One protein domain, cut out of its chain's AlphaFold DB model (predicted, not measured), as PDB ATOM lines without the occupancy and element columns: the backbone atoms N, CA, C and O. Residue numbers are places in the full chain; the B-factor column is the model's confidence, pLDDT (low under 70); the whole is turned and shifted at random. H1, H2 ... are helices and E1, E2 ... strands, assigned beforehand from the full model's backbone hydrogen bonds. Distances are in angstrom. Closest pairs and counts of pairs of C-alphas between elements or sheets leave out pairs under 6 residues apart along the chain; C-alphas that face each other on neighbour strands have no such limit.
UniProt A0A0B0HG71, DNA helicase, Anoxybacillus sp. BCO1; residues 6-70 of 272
ATOM      1  N   ILE A   6      40.060 -20.098  41.375       94.00
ATOM      2  CA  ILE A   6      38.741 -19.535  41.085       94.00
ATOM      3  C   ILE A   6      37.737 -20.669  40.963       94.00
ATOM      4  O   ILE A   6      38.012 -21.669  40.309       94.00
ATOM      5  N   TYR A   7      36.577 -20.481  41.584       94.88
ATOM      6  CA  TYR A   7      35.439 -21.385  41.504       94.88
ATOM      7  C   TYR A   7      34.247 -20.597  40.970       94.88
ATOM      8  O   TYR A   7      33.945 -19.518  41.482       94.88
ATOM      9  N   MET A   8      33.608 -21.113  39.928       94.38
ATOM     10  CA  MET A   8      32.415 -20.543  39.310       94.38
ATOM     11  C   MET A   8      31.289 -21.563  39.427       94.38
ATOM     12  O   MET A   8      31.435 -22.675  38.930       94.38
ATOM     13  N   ASP A   9      30.198 -21.197  40.092       94.06
ATOM     14  CA  ASP A   9      29.038 -22.062  40.333       94.06
ATOM     15  C   ASP A   9      27.744 -21.234  40.262       94.06
ATOM     16  O   ASP A   9      27.764 -20.029  40.518       94.06
ATOM     17  N   GLY A  10      26.634 -21.878  39.899       89.88
ATOM     18  CA  GLY A  10      25.305 -21.265  39.799       89.88
ATOM     19  C   GLY A  10      24.974 -20.609  38.454       89.88
ATOM     20  O   GLY A  10      23.923 -19.982  38.330       89.88
ATOM     21  N   PHE A  11      25.833 -20.753  37.441       91.56
ATOM     22  CA  PHE A  11      25.618 -20.185  36.108       91.56
ATOM     23  C   PHE A  11      25.066 -21.228  35.135       91.56
ATOM     24  O   PHE A  11      25.579 -22.345  35.047       91.56
ATOM     25  N   TYR A  12      24.045 -20.842  34.368       89.81
ATOM     26  CA  TYR A  12      23.527 -21.657  33.265       89.81
ATOM     27  C   TYR A  12      24.102 -21.243  31.911       89.81
ATOM     28  O   TYR A  12      24.329 -22.096  31.059       89.81
ATOM     29  N   GLU A  13      24.318 -19.940  31.731       92.81
ATOM     30  CA  GLU A  13      24.844 -19.312  30.523       92.81
ATOM     31  C   GLU A  13      25.714 -18.113  30.914       92.81
ATOM     32  O   GLU A  13      25.551 -17.553  32.001       92.81
ATOM     33  N   PHE A  14      26.607 -17.705  30.011       94.12
ATOM     34  CA  PHE A  14      27.388 -16.479  30.141       94.12
ATOM     35  C   PHE A  14      27.152 -15.577  28.932       94.12
ATOM     36  O   PHE A  14      26.994 -16.025  27.794       94.12
ATOM     37  N   THR A  15      27.159 -14.278  29.182       94.69
ATOM     38  CA  THR A  15      27.166 -13.250  28.147       94.69
ATOM     39  C   THR A  15      28.525 -13.206  27.432       94.69
ATOM     40  O   THR A  15      29.546 -13.617  27.992       94.69
ATOM     41  N   PRO A  16      28.602 -12.642  26.211       94.88
ATOM     42  CA  PRO A  16      29.874 -12.502  25.499       94.88
ATOM     43  C   PRO A  16      30.954 -11.757  26.299       94.88
ATOM     44  O   PRO A  16      32.126 -12.109  26.229       94.88
ATOM     45  N   GLN A  17      30.566 -10.751  27.091       95.69
ATOM     46  CA  GLN A  17      31.500 -10.005  27.938       95.69
ATOM     47  C   GLN A  17      32.024 -10.850  29.104       95.69
ATOM     48  O   GLN A  17      33.214 -10.798  29.406       95.69
ATOM     49  N   GLU A  18      31.167 -11.653  29.736       95.94
ATOM     50  CA  GLU A  18      31.589 -12.584  30.788       95.94
ATOM     51  C   GLU A  18      32.550 -13.639  30.236       95.94
ATOM     52  O   GLU A  18      33.562 -13.923  30.874       95.94
ATOM     53  N   TYR A  19      32.322 -14.141  29.019       96.06
ATOM     54  CA  TYR A  19      33.264 -15.052  28.366       96.06
ATOM     55  C   TYR A  19      34.643 -14.431  28.131       96.06
ATOM     56  O   TYR A  19      35.642 -15.097  28.389       96.06
ATOM     57  N   MET A  20      34.726 -13.160  27.727       95.62
ATOM     58  CA  MET A  20      36.020 -12.469  27.606       95.62
ATOM     59  C   MET A  20      36.765 -12.402  28.947       95.62
ATOM     60  O   MET A  20      37.989 -12.509  28.992       95.62
ATOM     61  N   VAL A  21      36.036 -12.228  30.055       95.50
ATOM     62  CA  VAL A  21      36.632 -12.258  31.397       95.50
ATOM     63  C   VAL A  21      37.114 -13.668  31.727       95.50
ATOM     64  O   VAL A  21      38.259 -13.826  32.148       95.50
ATOM     65  N   ILE A  22      36.280 -14.687  31.507       95.25
ATOM     66  CA  ILE A  22      36.616 -16.095  31.765       95.25
ATOM     67  C   ILE A  22      37.860 -16.516  30.976       95.25
ATOM     68  O   ILE A  22      38.752 -17.142  31.545       95.25
ATOM     69  N   GLU A  23      37.975 -16.101  29.716       95.31
ATOM     70  CA  GLU A  23      39.147 -16.360  28.879       95.31
ATOM     71  C   GLU A  23      40.434 -15.836  29.529       95.31
ATOM     72  O   GLU A  23      41.418 -16.563  29.678       95.31
ATOM     73  N   GLN A  24      40.423 -14.586  30.000       94.75
ATOM     74  CA  GLN A  24      41.578 -14.025  30.702       94.75
ATOM     75  C   GLN A  24      41.854 -14.752  32.023       94.75
ATOM     76  O   GLN A  24      43.013 -14.916  32.411       94.75
ATOM     77  N   LEU A  25      40.819 -15.227  32.719       94.38
ATOM     78  CA  LEU A  25      41.011 -16.026  33.925       94.38
ATOM     79  C   LEU A  25      41.678 -17.369  33.611       94.38
ATOM     80  O   LEU A  25      42.601 -17.737  34.332       94.38
ATOM     81  N   PHE A  26      41.288 -18.047  32.529       93.75
ATOM     82  CA  PHE A  26      41.930 -19.283  32.076       93.75
ATOM     83  C   PHE A  26      43.415 -19.085  31.739       93.75
ATOM     84  O   PHE A  26      44.234 -19.927  32.089       93.75
ATOM     85  N   ILE A  27      43.779 -17.958  31.116       92.12
ATOM     86  CA  ILE A  27      45.170 -17.668  30.727       92.12
ATOM     87  C   ILE A  27      46.044 -17.304  31.940       92.12
ATOM     88  O   ILE A  27      47.210 -17.696  32.021       92.12
ATOM     89  N   HIS A  28      45.517 -16.508  32.877       92.19
ATOM     90  CA  HIS A  28      46.336 -15.873  33.922       92.19
ATOM     91  C   HIS A  28      46.247 -16.535  35.302       92.19
ATOM     92  O   HIS A  28      47.088 -16.238  36.166       92.19
ATOM     93  N   CYS A  29      45.242 -17.380  35.548       91.69
ATOM     94  CA  CYS A  29      45.055 -18.052  36.833       91.69
ATOM     95  C   CYS A  29      45.541 -19.506  36.776       91.69
ATOM     96  O   CYS A  29      45.304 -20.193  35.792       91.69
ATOM     97  N   PRO A  30      46.187 -20.004  37.846       88.19
ATOM     98  CA  PRO A  30      46.684 -21.377  37.881       88.19
ATOM     99  C   PRO A  30      45.569 -22.432  37.885       88.19
ATOM    100  O   PRO A  30      45.762 -23.495  37.314       88.19
ATOM    101  N   HIS A  31      44.423 -22.156  38.523       91.19
ATOM    102  CA  HIS A  31      43.280 -23.072  38.539       91.19
ATOM    103  C   HIS A  31      41.962 -22.302  38.470       91.19
ATOM    104  O   HIS A  31      41.711 -21.415  39.295       91.19
ATOM    105  N   VAL A  32      41.113 -22.700  37.527       94.38
ATOM    106  CA  VAL A  32      39.729 -22.243  37.405       94.38
ATOM    107  C   VAL A  32      38.839 -23.477  37.316       94.38
ATOM    108  O   VAL A  32      38.995 -24.294  36.415       94.38
ATOM    109  N   THR A  33      37.920 -23.619  38.265       94.69
ATOM    110  CA  THR A  33      36.942 -24.704  38.316       94.69
ATOM    111  C   THR A  33      35.566 -24.127  38.027       94.69
ATOM    112  O   THR A  33      35.120 -23.213  38.720       94.69
ATOM    113  N   VAL A  34      34.890 -24.663  37.013       94.12
ATOM    114  CA  VAL A  34      33.523 -24.274  36.657       94.12
ATOM    115  C   VAL A  34      32.599 -25.451  36.943       94.12
ATOM    116  O   VAL A  34      32.774 -26.525  36.371       94.12
ATOM    117  N   ALA A  35      31.637 -25.250  37.837       93.94
ATOM    118  CA  ALA A  35      30.561 -26.186  38.115       93.94
ATOM    119  C   ALA A  35      29.360 -25.846  37.223       93.94
ATOM    120  O   ALA A  35      28.895 -24.706  37.197       93.94
ATOM    121  N   LEU A  36      28.873 -26.835  36.474       92.00
ATOM    122  CA  LEU A  36      27.717 -26.706  35.589       92.00
ATOM    123  C   LEU A  36      26.704 -27.798  35.919       92.00
ATOM    124  O   LEU A  36      27.076 -28.944  36.165       92.00
ATOM    125  N   THR A  37      25.417 -27.447  35.895       90.62
ATOM    126  CA  THR A  37      24.329 -28.419  36.065       90.62
ATOM    127  C   THR A  37      24.091 -29.149  34.744       90.62
ATOM    128  O   THR A  37      23.483 -28.603  33.817       90.62
ATOM    129  N   LEU A  38      24.639 -30.360  34.654       86.50
ATOM    130  CA  LEU A  38      24.635 -31.237  33.486       86.50
ATOM    131  C   LEU A  38      24.498 -32.689  33.941       86.50
ATOM    132  O   LEU A  38      25.008 -33.063  34.994       86.50
ATOM    133  N   ASP A  39      23.856 -33.502  33.120       80.50
ATOM    134  CA  ASP A  39      23.725 -34.948  33.295       80.50
ATOM    135  C   ASP A  39      24.947 -35.720  32.779       80.50
ATOM    136  O   ASP A  39      25.419 -36.647  33.440       80.50
ATOM    137  N   ALA A  40      25.494 -35.324  31.628       74.00
ATOM    138  CA  ALA A  40      26.739 -35.868  31.100       74.00
ATOM    139  C   ALA A  40      27.501 -34.844  30.236       74.00
ATOM    140  O   ALA A  40      26.901 -34.025  29.534       74.00
ATOM    141  N   PRO A  41      28.847 -34.900  30.204       67.44
ATOM    142  CA  PRO A  41      29.640 -34.152  29.238       67.44
ATOM    143  C   PRO A  41      29.532 -34.829  27.863       67.44
ATOM    144  O   PRO A  41      30.415 -35.589  27.467       67.44
ATOM    145  N   TYR A  42      28.439 -34.591  27.134       66.12
ATOM    146  CA  TYR A  42      28.260 -35.181  25.805       66.12
ATOM    147  C   TYR A  42      29.334 -34.698  24.824       66.12
ATOM    148  O   TYR A  42      29.675 -33.514  24.791       66.12
ATOM    149  N   GLU A  43      29.829 -35.607  23.981       63.56
ATOM    150  CA  GLU A  43      30.722 -35.268  22.865       63.56
ATOM    151  C   GLU A  43      29.987 -34.558  21.717       63.56
ATOM    152  O   GLU A  43      30.616 -33.859  20.924       63.56
ATOM    153  N   GLN A  44      28.660 -34.708  21.638       64.50
ATOM    154  CA  GLN A  44      27.802 -34.125  20.607       64.50
ATOM    155  C   GLN A  44      26.667 -33.314  21.231       64.50
ATOM    156  O   GLN A  44      26.213 -33.615  22.333       64.50
ATOM    157  N   LEU A  45      26.220 -32.287  20.503       65.31
ATOM    158  CA  LEU A  45      25.157 -31.377  20.928       65.31
ATOM    159  C   LEU A  45      23.873 -32.180  21.199       65.31
ATOM    160  O   LEU A  45      23.407 -32.872  20.288       65.31
ATOM    161  N   PRO A  46      23.289 -32.099  22.409       69.50
ATOM    162  CA  PRO A  46      21.984 -32.687  22.678       69.50
ATOM    163  C   PRO A  46      20.929 -32.137  21.713       69.50
ATOM    164  O   PRO A  46      21.069 -31.029  21.189       69.50
ATOM    165  N   ASN A  47      19.852 -32.896  21.501       76.69
ATOM    166  CA  ASN A  47      18.716 -32.446  20.697       76.69
ATOM    167  C   ASN A  47      18.205 -31.073  21.182       76.69
ATOM    168  O   ASN A  47      18.300 -30.730  22.361       76.69
ATOM    169  N   ASP A  48      17.596 -30.303  20.284       79.06
ATOM    170  CA  ASP A  48      17.100 -28.952  20.541       79.06
ATOM    171  C   ASP A  48      16.079 -28.857  21.685       79.06
ATOM    172  O   ASP A  48      15.900 -27.778  22.253       79.06
ATOM    173  N   LEU A  49      15.448 -29.981  22.027       83.19
ATOM    174  CA  LEU A  49      14.451 -30.119  23.087       83.19
ATOM    175  C   LEU A  49      15.031 -30.568  24.439       83.19
ATOM    176  O   LEU A  49      14.267 -30.720  25.385       83.19
ATOM    177  N   HIS A  50      16.343 -30.798  24.540       84.69
ATOM    178  CA  HIS A  50      16.963 -31.304  25.764       84.69
ATOM    179  C   HIS A  50      16.937 -30.269  26.895       84.69
ATOM    180  O   HIS A  50      17.316 -29.111  26.691       84.69
ATOM    181  N   VAL A  51      16.578 -30.695  28.110       86.56
ATOM    182  CA  VAL A  51      16.466 -29.806  29.285       86.56
ATOM    183  C   VAL A  51      17.776 -29.091  29.640       86.56
ATOM    184  O   VAL A  51      17.756 -27.922  30.015       86.56
ATOM    185  N   PHE A  52      18.925 -29.746  29.440       89.12
ATOM    186  CA  PHE A  52      20.257 -29.192  29.732       89.12
ATOM    187  C   PHE A  52      20.958 -28.552  28.520       89.12
ATOM    188  O   PHE A  52      22.179 -28.394  28.500       89.12
ATOM    189  N   ARG A  53      20.218 -28.185  27.465       87.31
ATOM    190  CA  ARG A  53      20.816 -27.629  26.235       87.31
ATOM    191  C   ARG A  53      21.637 -26.360  26.486       87.31
ATOM    192  O   ARG A  53      22.714 -26.212  25.908       87.31
ATOM    193  N   SER A  54      21.138 -25.453  27.325       88.94
ATOM    194  CA  SER A  54      21.806 -24.187  27.658       88.94
ATOM    195  C   SER A  54      23.147 -24.408  28.354       88.94
ATOM    196  O   SER A  54      24.187 -23.985  27.848       88.94
ATOM    197  N   THR A  55      23.145 -25.174  29.446       91.38
ATOM    198  CA  THR A  55      24.361 -25.500  30.199       91.38
ATOM    199  C   THR A  55      25.352 -26.297  29.357       91.38
ATOM    200  O   THR A  55      26.562 -26.100  29.482       91.38
ATOM    201  N   TRP A  56      24.871 -27.157  28.449       89.75
ATOM    202  CA  TRP A  56      25.753 -27.926  27.572       89.75
ATOM    203  C   TRP A  56      26.478 -27.017  26.579       89.75
ATOM    204  O   TRP A  56      27.681 -27.163  26.368       89.75
ATOM    205  N   ARG A  57      25.773 -26.040  25.993       89.50
ATOM    206  CA  ARG A  57      26.387 -25.047  25.097       89.50
ATOM    207  C   ARG A  57      27.469 -24.259  25.817       89.50
ATOM    208  O   ARG A  57      28.543 -24.063  25.253       89.50
ATOM    209  N   THR A  58      27.211 -23.869  27.060       92.62
ATOM    210  CA  THR A  58      28.208 -23.212  27.903       92.62
ATOM    211  C   THR A  58      29.419 -24.101  28.158       92.62
ATOM    212  O   THR A  58      30.543 -23.649  27.958       92.62
ATOM    213  N   TYR A  59      29.225 -25.377  28.495       91.81
ATOM    214  CA  TYR A  59      30.333 -26.327  28.622       91.81
ATOM    215  C   TYR A  59      31.162 -26.434  27.333       91.81
ATOM    216  O   TYR A  59      32.388 -26.335  27.384       91.81
ATOM    217  N   ALA A  60      30.512 -26.592  26.175       90.38
ATOM    218  CA  ALA A  60      31.191 -26.705  24.886       90.38
ATOM    219  C   ALA A  60      32.013 -25.447  24.554       90.38
ATOM    220  O   ALA A  60      33.178 -25.564  24.180       90.38
ATOM    221  N   GLN A  61      31.438 -24.257  24.765       92.25
ATOM    222  CA  GLN A  61      32.113 -22.973  24.545       92.25
ATOM    223  C   GLN A  61      33.313 -22.783  25.479       92.25
ATOM    224  O   GLN A  61      34.386 -22.390  25.028       92.25
ATOM    225  N   LEU A  62      33.166 -23.102  26.769       93.56
ATOM    226  CA  LEU A  62      34.265 -23.029  27.734       93.56
ATOM    227  C   LEU A  62      35.390 -24.011  27.391       93.56
ATOM    228  O   LEU A  62      36.566 -23.654  27.459       93.56
ATOM    229  N   ARG A  63      35.036 -25.239  26.990       92.12
ATOM    230  CA  ARG A  63      36.007 -26.262  26.587       92.12
ATOM    231  C   ARG A  63      36.781 -25.827  25.349       92.12
ATOM    232  O   ARG A  63      38.002 -25.933  25.329       92.12
ATOM    233  N   GLU A  64      36.084 -25.337  24.329       92.69
ATOM    234  CA  GLU A  64      36.709 -24.842  23.104       92.69
ATOM    235  C   GLU A  64      37.637 -23.653  23.386       92.69
ATOM    236  O   GLU A  64      38.781 -23.655  22.937       92.69
ATOM    237  N   MET A  65      37.198 -22.698  24.206       94.06
ATOM    238  CA  MET A  65      37.998 -21.542  24.619       94.06
ATOM    239  C   MET A  65      39.286 -21.944  25.347       94.06
ATOM    240  O   MET A  65      40.355 -21.397  25.066       94.06
ATOM    241  N   ALA A  66      39.209 -22.912  26.266       93.38
ATOM    242  CA  ALA A  66      40.383 -23.431  26.959       93.38
ATOM    243  C   ALA A  66      41.364 -24.107  25.983       93.38
ATOM    244  O   ALA A  66      42.564 -23.841  26.038       93.38
ATOM    245  N   LEU A  67      40.857 -24.911  25.037       93.00
ATOM    246  CA  LEU A  67      41.677 -25.564  24.008       93.00
ATOM    247  C   LEU A  67      42.351 -24.554  23.067       93.00
ATOM    248  O   LEU A  67      43.542 -24.687  22.790       93.00
ATOM    249  N   GLN A  68      41.621 -23.535  22.604       94.69
ATOM    250  CA  GLN A  68      42.147 -22.485  21.721       94.69
ATOM    251  C   GLN A  68      43.265 -21.669  22.387       94.69
ATOM    252  O   GLN A  68      44.217 -21.271  21.719       94.69
ATOM    253  N   ASN A  69      43.189 -21.481  23.705       93.44
ATOM    254  CA  ASN A  69      44.206 -20.786  24.496       93.44
ATOM    255  C   ASN A  69      45.317 -21.711  25.031       93.44
ATOM    256  O   ASN A  69      46.180 -21.263  25.787       93.44
ATOM    257  N   GLY A  70      45.323 -22.996  24.655       92.00
ATOM    258  CA  GLY A  70      46.342 -23.962  25.082       92.00
ATOM    259  C   GLY A  70      46.319 -24.276  26.584       92.00
ATOM    260  O   GLY A  70      47.338 -24.683  27.143       92.00
TER     261      GLY A  70
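What this domain is: This is residues 6 to 70 of the 272 residues of the protein "DNA helicase" of Anoxybacillus sp. BCO1 (UniProt A0A0B0HG71). Two short parallel strands, E1 and E2, form a small ribbon bridged by helix H1; a loop, residues 35 to 52, then leads into the longest helix, H2. The printed part has 65 residues, with two named helices and two named strands in the order E1, H1, E2, H2; of the 36 residues in named elements helices hold 29, the class mostly helix, and the whole is compact with a radius of gyration of the C-alphas of 12.0 A, elongated at 36 by 23 by 20 A.

How they stand to each other: Start at E1, residues 6 to 8, parallel to E2, residues 31 to 34, at 7 degrees; N 33 and O 6, 2.8 A apart, are within hydrogen-bond range. With H1, residues 16 to 28, they form a strand-helix-strand unit, parallel strands with a helix between, its crossover right-handed. H1, with residues 23 to 26 alone, only just touches residues 65 to 66 of H2, residues 53 to 68, with 3 pairs of C-alphas within 8 A, the closest Phe 26 and Ala 66, 6.8 A; they run the same way at a steep tilt of 42 degrees. E1 and H2 are apart. Both helices have every O i to N i+4 pair within hydrogen-bond range.

Where its parts are: Find C-alpha 6 at (38.741, -19.535, 41.085); E1 spans 6.6 A, H1 18.8 A, E2 10.0 A. H2 runs 22.4 A to C-alpha 68 at (42.147, -22.485, 21.721).

The domain as a whole: The printed part has no cut; the E2 to H2 link is long, and its residues 41 to 46 have pLDDT under 70.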